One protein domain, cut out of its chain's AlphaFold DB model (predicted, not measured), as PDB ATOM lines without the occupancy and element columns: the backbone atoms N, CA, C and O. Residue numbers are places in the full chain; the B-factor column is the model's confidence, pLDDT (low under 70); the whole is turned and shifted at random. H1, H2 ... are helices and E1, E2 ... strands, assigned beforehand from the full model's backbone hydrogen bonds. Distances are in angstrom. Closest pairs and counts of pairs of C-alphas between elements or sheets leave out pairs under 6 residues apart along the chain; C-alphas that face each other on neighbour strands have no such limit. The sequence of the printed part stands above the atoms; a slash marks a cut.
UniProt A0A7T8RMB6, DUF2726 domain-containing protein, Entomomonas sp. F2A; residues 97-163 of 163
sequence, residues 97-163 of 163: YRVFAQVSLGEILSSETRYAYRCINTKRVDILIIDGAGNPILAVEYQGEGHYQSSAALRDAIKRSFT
ATOM      1  N   TYR A  97     119.516 147.269 129.232       94.88
ATOM      2  CA  TYR A  97     120.906 147.653 129.413       94.88
ATOM      3  C   TYR A  97     121.533 146.841 130.545       94.88
ATOM      4  O   TYR A  97     120.842 146.267 131.400       94.88
ATOM      5  N   ARG A  98     122.861 146.755 130.536       96.44
ATOM      6  CA  ARG A  98     123.649 146.044 131.549       96.44
ATOM      7  C   ARG A  98     124.845 146.889 131.957       96.44
ATOM      8  O   ARG A  98     125.361 147.656 131.149       96.44
ATOM      9  N   VAL A  99     125.273 146.737 133.206       96.00
ATOM     10  CA  VAL A  99     126.428 147.439 133.774       96.00
ATOM     11  C   VAL A  99     127.463 146.407 134.203       96.00
ATOM     12  O   VAL A  99     127.127 145.423 134.857       96.00
ATOM     13  N   PHE A 100     128.715 146.627 133.824       96.69
ATOM     14  CA  PHE A 100     129.854 145.768 134.119       96.69
ATOM     15  C   PHE A 100     130.910 146.571 134.864       96.69
ATOM     16  O   PHE A 100     131.097 147.754 134.592       96.69
ATOM     17  N   ALA A 101     131.608 145.924 135.791       95.38
ATOM     18  CA  ALA A 101     132.719 146.523 136.515       95.38
ATOM     19  C   ALA A 101     134.051 146.038 135.946       95.38
ATOM     20  O   ALA A 101     134.166 144.874 135.555       95.38
ATOM     21  N   GLN A 102     135.060 146.909 135.978       93.19
ATOM     22  CA  GLN A 102     136.448 146.585 135.681       93.19
ATOM     23  C   GLN A 102     136.565 145.835 134.347       93.19
ATOM     24  O   GLN A 102     137.029 144.707 134.336       93.19
ATOM     25  N   VAL A 103     136.124 146.392 133.220       94.62
ATOM     26  CA  VAL A 103     136.156 145.703 131.912       94.62
ATOM     27  C   VAL A 103     137.472 145.988 131.197       94.62
ATOM     28  O   VAL A 103     137.870 147.144 131.105       94.62
ATOM     29  N   SER A 104     138.159 144.961 130.678       93.81
ATOM     30  CA  SER A 104     139.332 145.185 129.816       93.81
ATOM     31  C   SER A 104     138.920 145.927 128.548       93.81
ATOM     32  O   SER A 104     137.951 145.551 127.895       93.81
ATOM     33  N   LEU A 105     139.683 146.947 128.152       89.25
ATOM     34  CA  LEU A 105     139.417 147.665 126.908       89.25
ATOM     35  C   LEU A 105     139.559 146.766 125.674       89.25
ATOM     36  O   LEU A 105     138.936 147.060 124.664       89.25
ATOM     37  N   GLY A 106     140.315 145.664 125.750       92.12
ATOM     38  CA  GLY A 106     140.411 144.693 124.653       92.12
ATOM     39  C   GLY A 106     139.098 143.961 124.343       92.12
ATOM     40  O   GLY A 106     138.937 143.469 123.234       92.12
ATOM     41  N   GLU A 107     138.142 143.943 125.277       93.44
ATOM     42  CA  GLU A 107     136.820 143.331 125.063       93.44
ATOM     43  C   GLU A 107     135.891 144.212 124.221       93.44
ATOM     44  O   GLU A 107     134.933 143.723 123.629       93.44
ATOM     45  N   ILE A 108     136.156 145.521 124.181       90.69
ATOM     46  CA  ILE A 108     135.297 146.504 123.504       90.69
ATOM     47  C   ILE A 108     136.019 147.291 122.406       90.69
ATOM     48  O   ILE A 108     135.368 147.977 121.622       90.69
ATOM     49  N   LEU A 109     137.347 147.186 122.327       88.00
ATOM     50  CA  LEU A 109     138.185 147.785 121.294       88.00
ATOM     51  C   LEU A 109     139.060 146.712 120.653       88.00
ATOM     52  O   LEU A 109     139.750 145.955 121.333       88.00
ATOM     53  N   SER A 110     139.108 146.711 119.326       87.81
ATOM     54  CA  SER A 110     139.972 145.832 118.547       87.81
ATOM     55  C   SER A 110     140.981 146.637 117.729       87.81
ATOM     56  O   SER A 110     140.828 147.835 117.485       87.81
ATOM     57  N   SER A 111     142.070 145.985 117.330       90.44
ATOM     58  CA  SER A 111     143.044 146.558 116.406       90.44
ATOM     59  C   SER A 111     143.684 145.447 115.588       90.44
ATOM     60  O   SER A 111     144.083 144.423 116.141       90.44
ATOM     61  N   GLU A 112     143.860 145.681 114.290       92.38
ATOM     62  CA  GLU A 112     144.628 144.791 113.409       92.38
ATOM     63  C   GLU A 112     146.113 144.739 113.808       92.38
ATOM     64  O   GLU A 112     146.817 143.756 113.570       92.38
ATOM     65  N   THR A 113     146.612 145.785 114.477       94.62
ATOM     66  CA  THR A 113     147.991 145.827 114.962       94.62
ATOM     67  C   THR A 113     148.098 145.103 116.301       94.62
ATOM     68  O   THR A 113     147.772 145.651 117.354       94.62
ATOM     69  N   ARG A 114     148.654 143.885 116.284       91.19
ATOM     70  CA  ARG A 114     148.795 143.020 117.473       91.19
ATOM     71  C   ARG A 114     149.442 143.709 118.679       91.19
ATOM     72  O   ARG A 114     149.031 143.469 119.811       91.19
ATOM     73  N   TYR A 115     150.459 144.544 118.458       89.00
ATOM     74  CA  TYR A 115     151.108 145.284 119.546       89.00
ATOM     75  C   TYR A 115     150.177 146.343 120.153       89.00
ATOM     76  O   TYR A 115     150.063 146.418 121.372       89.00
ATOM     77  N   ALA A 116     149.451 147.094 119.318       87.75
ATOM     78  CA  ALA A 116     148.478 148.083 119.778       87.75
ATOM     79  C   ALA A 116     147.331 147.417 120.554       87.75
ATOM     80  O   ALA A 116     146.983 147.875 121.642       87.75
ATOM     81  N   TYR A 117     146.828 146.279 120.058       88.88
ATOM     82  CA  TYR A 117     145.830 145.480 120.769       88.88
ATOM     83  C   TYR A 117     146.337 145.008 122.141       88.88
ATOM     84  O   TYR A 117     145.645 145.138 123.145       88.88
ATOM     85  N   ARG A 118     147.584 144.524 122.233       88.19
ATOM     86  CA  ARG A 118     148.179 144.150 123.528       88.19
ATOM     87  C   ARG A 118     148.270 145.339 124.484       88.19
ATOM     88  O   ARG A 118     147.958 145.180 125.659       88.19
ATOM     89  N   CYS A 119     148.671 146.515 124.002       87.25
ATOM     90  CA  CYS A 119     148.737 147.716 124.834       87.25
ATOM     91  C   CYS A 119     147.365 148.084 125.406       87.25
ATOM     92  O   CYS A 119     147.267 148.343 126.606       87.25
ATOM     93  N   ILE A 120     146.315 148.072 124.581       84.69
ATOM     94  CA  ILE A 120     144.976 148.457 125.031       84.69
ATOM     95  C   ILE A 120     144.320 147.380 125.905       84.69
ATOM     96  O   ILE A 120     143.719 147.719 126.916       84.69
ATOM     97  N   ASN A 121     144.540 146.092 125.623       90.44
ATOM     98  CA  ASN A 121     144.004 144.978 126.415       90.44
ATOM     99  C   ASN A 121     144.533 144.933 127.864       90.44
ATOM    100  O   ASN A 121     143.943 144.309 128.736       90.44
ATOM    101  N   THR A 122     145.655 145.600 128.151       89.00
ATOM    102  CA  THR A 122     146.149 145.746 129.536       89.00
ATOM    103  C   THR A 122     145.468 146.878 130.307       89.00
ATOM    104  O   THR A 122     145.744 147.076 131.491       89.00
ATOM    105  N   LYS A 123     144.604 147.661 129.653       85.88
ATOM    106  CA  LYS A 123     143.847 148.754 130.264       85.88
ATOM    107  C   LYS A 123     142.438 148.279 130.581       85.88
ATOM    108  O   LYS A 123     141.878 147.462 129.858       85.88
ATOM    109  N   ARG A 124     141.863 148.815 131.652       91.25
ATOM    110  CA  ARG A 124     140.489 148.534 132.064       91.25
ATOM    111  C   ARG A 124     139.711 149.830 132.240       91.25
ATOM    112  O   ARG A 124     140.318 150.852 132.573       91.25
ATOM    113  N   VAL A 125     138.411 149.743 132.002       88.94
ATOM    114  CA  VAL A 125     137.390 150.728 132.356       88.94
ATOM    115  C   VAL A 125     136.771 150.302 133.676       88.94
ATOM    116  O   VAL A 125     136.407 149.134 133.820       88.94
ATOM    117  N   ASP A 126     136.617 151.231 134.613       89.31
ATOM    118  CA  ASP A 126     136.072 150.911 135.936       89.31
ATOM    119  C   ASP A 126     134.606 150.477 135.864       89.31
ATOM    120  O   ASP A 126     134.214 149.512 136.520       89.31
ATOM    121  N   ILE A 127     133.791 151.144 135.041       93.06
ATOM    122  CA  ILE A 127     132.373 150.816 134.856       93.06
ATOM    123  C   ILE A 127     131.989 150.957 133.378       93.06
ATOM    124  O   ILE A 127     132.156 152.022 132.788       93.06
ATOM    125  N   LEU A 128     131.436 149.903 132.779       95.19
ATOM    126  CA  LEU A 128     130.943 149.887 131.398       95.19
ATOM    127  C   LEU A 128     129.431 149.655 131.375       95.19
ATOM    128  O   LEU A 128     128.935 148.741 132.028       95.19
ATOM    129  N   ILE A 129     128.710 150.430 130.575       94.56
ATOM    130  CA  ILE A 129     127.294 150.225 130.272       94.56
ATOM    131  C   ILE A 129     127.170 149.730 128.833       94.56
ATOM    132  O   ILE A 129     127.743 150.339 127.926       94.56
ATOM    133  N   ILE A 130     126.394 148.668 128.625       93.56
ATOM    134  CA  ILE A 130     126.050 148.145 127.299       93.56
ATOM    135  C   ILE A 130     124.537 148.173 127.066       93.56
ATOM    136  O   ILE A 130     123.757 148.135 128.025       93.56
ATOM    137  N   ASP A 131     124.130 148.218 125.799       90.94
ATOM    138  CA  ASP A 131     122.729 148.086 125.395       90.94
ATOM    139  C   ASP A 131     122.249 146.618 125.395       90.94
ATOM    140  O   ASP A 131     122.987 145.687 125.722       90.94
ATOM    141  N   GLY A 132     120.990 146.402 125.005       91.44
ATOM    142  CA  GLY A 132     120.399 145.062 124.910       91.44
ATOM    143  C   GLY A 132     120.953 144.173 123.797       91.44
ATOM    144  O   GLY A 132     120.685 142.975 123.808       91.44
ATOM    145  N   ALA A 133     121.700 144.739 122.847       93.50
ATOM    146  CA  ALA A 133     122.381 144.005 121.784       93.50
ATOM    147  C   ALA A 133     123.840 143.678 122.146       93.50
ATOM    148  O   ALA A 133     124.506 142.953 121.412       93.50
ATOM    149  N   GLY A 134     124.323 144.173 123.286       90.00
ATOM    150  CA  GLY A 134     125.673 143.938 123.770       90.00
ATOM    151  C   GLY A 134     126.686 145.012 123.369       90.00
ATOM    152  O   GLY A 134     127.875 144.836 123.622       90.00
ATOM    153  N   ASN A 135     126.251 146.120 122.761       92.31
ATOM    154  CA  ASN A 135     127.165 147.167 122.307       92.31
ATOM    155  C   ASN A 135     127.591 148.070 123.473       92.31
ATOM    156  O   ASN A 135     126.732 148.457 124.270       92.31
ATOM    157  N   PRO A 136     128.871 148.475 123.559       90.75
ATOM    158  CA  PRO A 136     129.324 149.453 124.543       90.75
ATOM    159  C   PRO A 136     128.690 150.825 124.280       90.75
ATOM    160  O   PRO A 136     128.814 151.379 123.191       90.75
ATOM    161  N   ILE A 137     128.026 151.377 125.298       91.38
ATOM    162  CA  ILE A 137     127.328 152.670 125.228       91.38
ATOM    163  C   ILE A 137     128.059 153.746 126.025       91.38
ATOM    164  O   ILE A 137     128.165 154.882 125.569       91.38
ATOM    165  N   LEU A 138     128.548 153.407 127.222       86.50
ATOM    166  CA  LEU A 138     129.213 154.374 128.094       86.50
ATOM    167  C   LEU A 138     130.282 153.710 128.957       86.50
ATOM    168  O   LEU A 138     130.003 152.741 129.659       86.50
ATOM    169  N   ALA A 139     131.477 154.291 128.954       86.19
ATOM    170  CA  ALA A 139     132.544 153.998 129.899       86.19
ATOM    171  C   ALA A 139     132.593 155.091 130.978       86.19
ATOM    172  O   ALA A 139     132.554 156.281 130.664       86.19
ATOM    173  N   VAL A 140     132.691 154.699 132.246       84.56
ATOM    174  CA  VAL A 140     132.840 155.601 133.392       84.56
ATOM    175  C   VAL A 140     134.099 155.210 134.160       84.56
ATOM    176  O   VAL A 140     134.297 154.048 134.504       84.56
ATOM    177  N   GLU A 141     134.944 156.203 134.421       84.81
ATOM    178  CA  GLU A 141     136.211 156.073 135.146       84.81
ATOM    179  C   GLU A 141     136.063 156.740 136.514       84.81
ATOM    180  O   GLU A 141     135.714 157.923 136.610       84.81
ATOM    181  N   TYR A 142     136.311 155.987 137.581       81.69
ATOM    182  CA  TYR A 142     136.224 156.487 138.940       81.69
ATOM    183  C   TYR A 142     137.550 157.137 139.347       81.69
ATOM    184  O   TYR A 142     138.569 156.484 139.556       81.69
ATOM    185  N   GLN A 143     137.527 158.456 139.514       75.06
ATOM    186  CA  GLN A 143     138.672 159.219 140.005       75.06
ATOM    187  C   GLN A 143     138.552 159.395 141.524       75.06
ATOM    188  O   GLN A 143     137.821 160.262 142.003       75.06
ATOM    189  N   GLY A 144     139.231 158.543 142.294       65.44
ATOM    190  CA  GLY A 144     139.322 158.683 143.751       65.44
ATOM    191  C   GLY A 144     140.349 159.737 144.188       65.44
ATOM    192  O   GLY A 144     141.292 160.038 143.460       65.44
ATOM    193  N   GLU A 145     140.227 160.246 145.418       52.34
ATOM    194  CA  GLU A 145     141.128 161.277 145.980       52.34
ATOM    195  C   GLU A 145     142.584 160.807 146.210       52.34
ATOM    196  O   GLU A 145     143.459 161.601 146.541       52.34
ATOM    197  N   GLY A 146     142.877 159.515 146.023       51.66
ATOM    198  CA  GLY A 146     144.149 158.901 146.414       51.66
ATOM    199  C   GLY A 146     145.321 158.991 145.427       51.66
ATOM    200  O   GLY A 146     146.400 158.522 145.780       51.66
ATOM    201  N   HIS A 147     145.176 159.523 144.203       44.81
ATOM    202  CA  HIS A 147     146.178 159.242 143.156       44.81
ATOM    203  C   HIS A 147     146.514 160.386 142.187       44.81
ATOM    204  O   HIS A 147     146.409 160.240 140.973       44.81
ATOM    205  N   TYR A 148     147.101 161.468 142.701       43.72
ATOM    206  CA  TYR A 148     148.044 162.285 141.921       43.72
ATOM    207  C   TYR A 148     149.475 161.762 142.134       43.72
ATOM    208  O   TYR A 148     150.304 162.384 142.788       43.72
ATOM    209  N   GLN A 149     149.785 160.573 141.610       47.12
ATOM    210  CA  GLN A 149     151.173 160.105 141.512       47.12
ATOM    211  C   GLN A 149     151.522 159.864 140.042       47.12
ATOM    212  O   GLN A 149     150.882 159.048 139.380       47.12
ATOM    213  N   SER A 150     152.507 160.644 139.573       44.16
ATOM    214  CA  SER A 150     153.334 160.678 138.339       44.16
ATOM    215  C   SER A 150     153.093 159.720 137.149       44.16
ATOM    216  O   SER A 150     153.462 160.060 136.030       44.16
ATOM    217  N   SER A 151     152.456 158.563 137.322       50.69
ATOM    218  CA  SER A 151     152.051 157.625 136.261       50.69
ATOM    219  C   SER A 151     150.579 157.751 135.835       50.69
ATOM    220  O   SER A 151     150.198 157.199 134.799       50.69
ATOM    221  N   ALA A 152     149.756 158.486 136.596       53.69
ATOM    222  CA  ALA A 152     148.353 158.754 136.263       53.69
ATOM    223  C   ALA A 152     148.223 159.508 134.929       53.69
ATOM    224  O   ALA A 152     147.538 159.039 134.028       53.69
ATOM    225  N   ALA A 153     149.008 160.572 134.734       54.59
ATOM    226  CA  ALA A 153     148.982 161.363 133.504       54.59
ATOM    227  C   ALA A 153     149.287 160.531 132.246       54.59
ATOM    228  O   ALA A 153     148.645 160.722 131.216       54.59
ATOM    229  N   LEU A 154     150.228 159.581 132.326       52.59
ATOM    230  CA  LEU A 154     150.584 158.722 131.193       52.59
ATOM    231  C   LEU A 154     149.506 157.660 130.921       52.59
ATOM    232  O   LEU A 154     149.195 157.383 129.764       52.59
ATOM    233  N   ARG A 155     148.903 157.078 131.969       54.47
ATOM    234  CA  ARG A 155     147.759 156.159 131.821       54.47
ATOM    235  C   ARG A 155     146.554 156.877 131.226       54.47
ATOM    236  O   ARG A 155     145.970 156.355 130.281       54.47
ATOM    237  N   ASP A 156     146.251 158.070 131.717       59.19
ATOM    238  CA  ASP A 156     145.158 158.892 131.214       59.19
ATOM    239  C   ASP A 156     145.431 159.390 129.799       59.19
ATOM    240  O   ASP A 156     144.499 159.526 129.021       59.19
ATOM    241  N   ALA A 157     146.686 159.674 129.438       58.25
ATOM    242  CA  ALA A 157     147.054 160.050 128.074       58.25
ATOM    243  C   ALA A 157     146.869 158.880 127.101       58.25
ATOM    244  O   ALA A 157     146.339 159.075 126.011       58.25
ATOM    245  N   ILE A 158     147.242 157.661 127.511       57.53
ATOM    246  CA  ILE A 158     146.972 156.453 126.726       57.53
ATOM    247  C   ILE A 158     145.458 156.262 126.595       57.53
ATOM    248  O   ILE A 158     144.984 156.119 125.479       57.53
ATOM    249  N   LYS A 159     144.677 156.346 127.680       55.34
ATOM    250  CA  LYS A 159     143.207 156.229 127.615       55.34
ATOM    251  C   LYS A 159     142.575 157.309 126.718       55.34
ATOM    252  O   LYS A 159     141.810 156.973 125.823       55.34
ATOM    253  N   ARG A 160     142.994 158.573 126.866       57.44
ATOM    254  CA  ARG A 160     142.562 159.715 126.036       57.44
ATOM    255  C   ARG A 160     142.980 159.629 124.572       57.44
ATOM    256  O   ARG A 160     142.425 160.351 123.760       57.44
ATOM    257  N   SER A 161     143.961 158.804 124.212       44.69
ATOM    258  CA  SER A 161     144.296 158.598 122.795       44.69
ATOM    259  C   SER A 161     143.283 157.717 122.053       44.69
ATOM    260  O   SER A 161     143.328 157.664 120.827       44.69
ATOM    261  N   PHE A 162     142.380 157.060 122.789       42.16
ATOM    262  CA  PHE A 162     141.325 156.194 122.255       42.16
ATOM    263  C   PHE A 162     139.908 156.662 122.630       42.16
ATOM    264  O   PHE A 162     138.954 155.969 122.296       42.16
ATOM    265  N   THR A 163     139.794 157.787 123.350       33.94
ATOM    266  CA  THR A 163     138.547 158.524 123.625       33.94
ATOM    267  C   THR A 163     138.447 159.682 122.653       33.94
ATOM    268  O   THR A 163     137.333 159.922 122.168       33.94
TER     269      THR A 163
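AT A GLANCE: This is residues 97 to 163 of the 163 residues of the protein "DUF2726 domain-containing protein" of Entomomonas sp. F2A (UniProt A0A7T8RMB6). A small, strongly twisted three-stranded sheet has two short helices, H1 and H2, beyond one end of its strands; neither covers a face, and residues 144 to 154, of which 152 to 154 belong to H2, stick out. The 67 printed residues run E1, H1, E2, E3, H2, mixed in class; the sheet's order is E1, E2, E3, antiparallel. The whole is only just compact, close to loose, with a radius of gyration of the C-alphas of 12.9 A and spans of 39 by 31 by 16 A.

HOW THE PARTS SIT: Inner strand E2, residues 124 to 130, is antiparallel to E1, residues 98 to 104, at 154 degrees; N 100 and O 128 are within hydrogen-bond range at 2.8 A. E2 and E3, residues 136 to 140, form an antiparallel hairpin at 137 degrees, with N 129 and O 138 2.8 A apart. H1, residues 114 to 121, is not on the sheet; the closest C-alphas of E1 and H1, Ser 104 and Asn 121, are 5.8 A apart. H2, residues 152 to 160, is not on it either and is only just apart from H1, at 8.4 A. In both helices every O i to N i+4 pair is within range.

IN THESE COORDINATES: E1 spans 15.8 A from C-alpha 98 at (123.649, 146.044, 131.549), E2 15.2 A, E3 11.3 A and H1 10.3 A. H2 spans 11.8 A to C-alpha 160 at (142.562, 159.715, 126.036).

THE WHOLE: The farthest C-alphas, Ala 133 and Ser 150, are 38.9 A apart. The printed part has no cut; E3 to H2 is a long link, and residues 144 to 163 have pLDDT under 70.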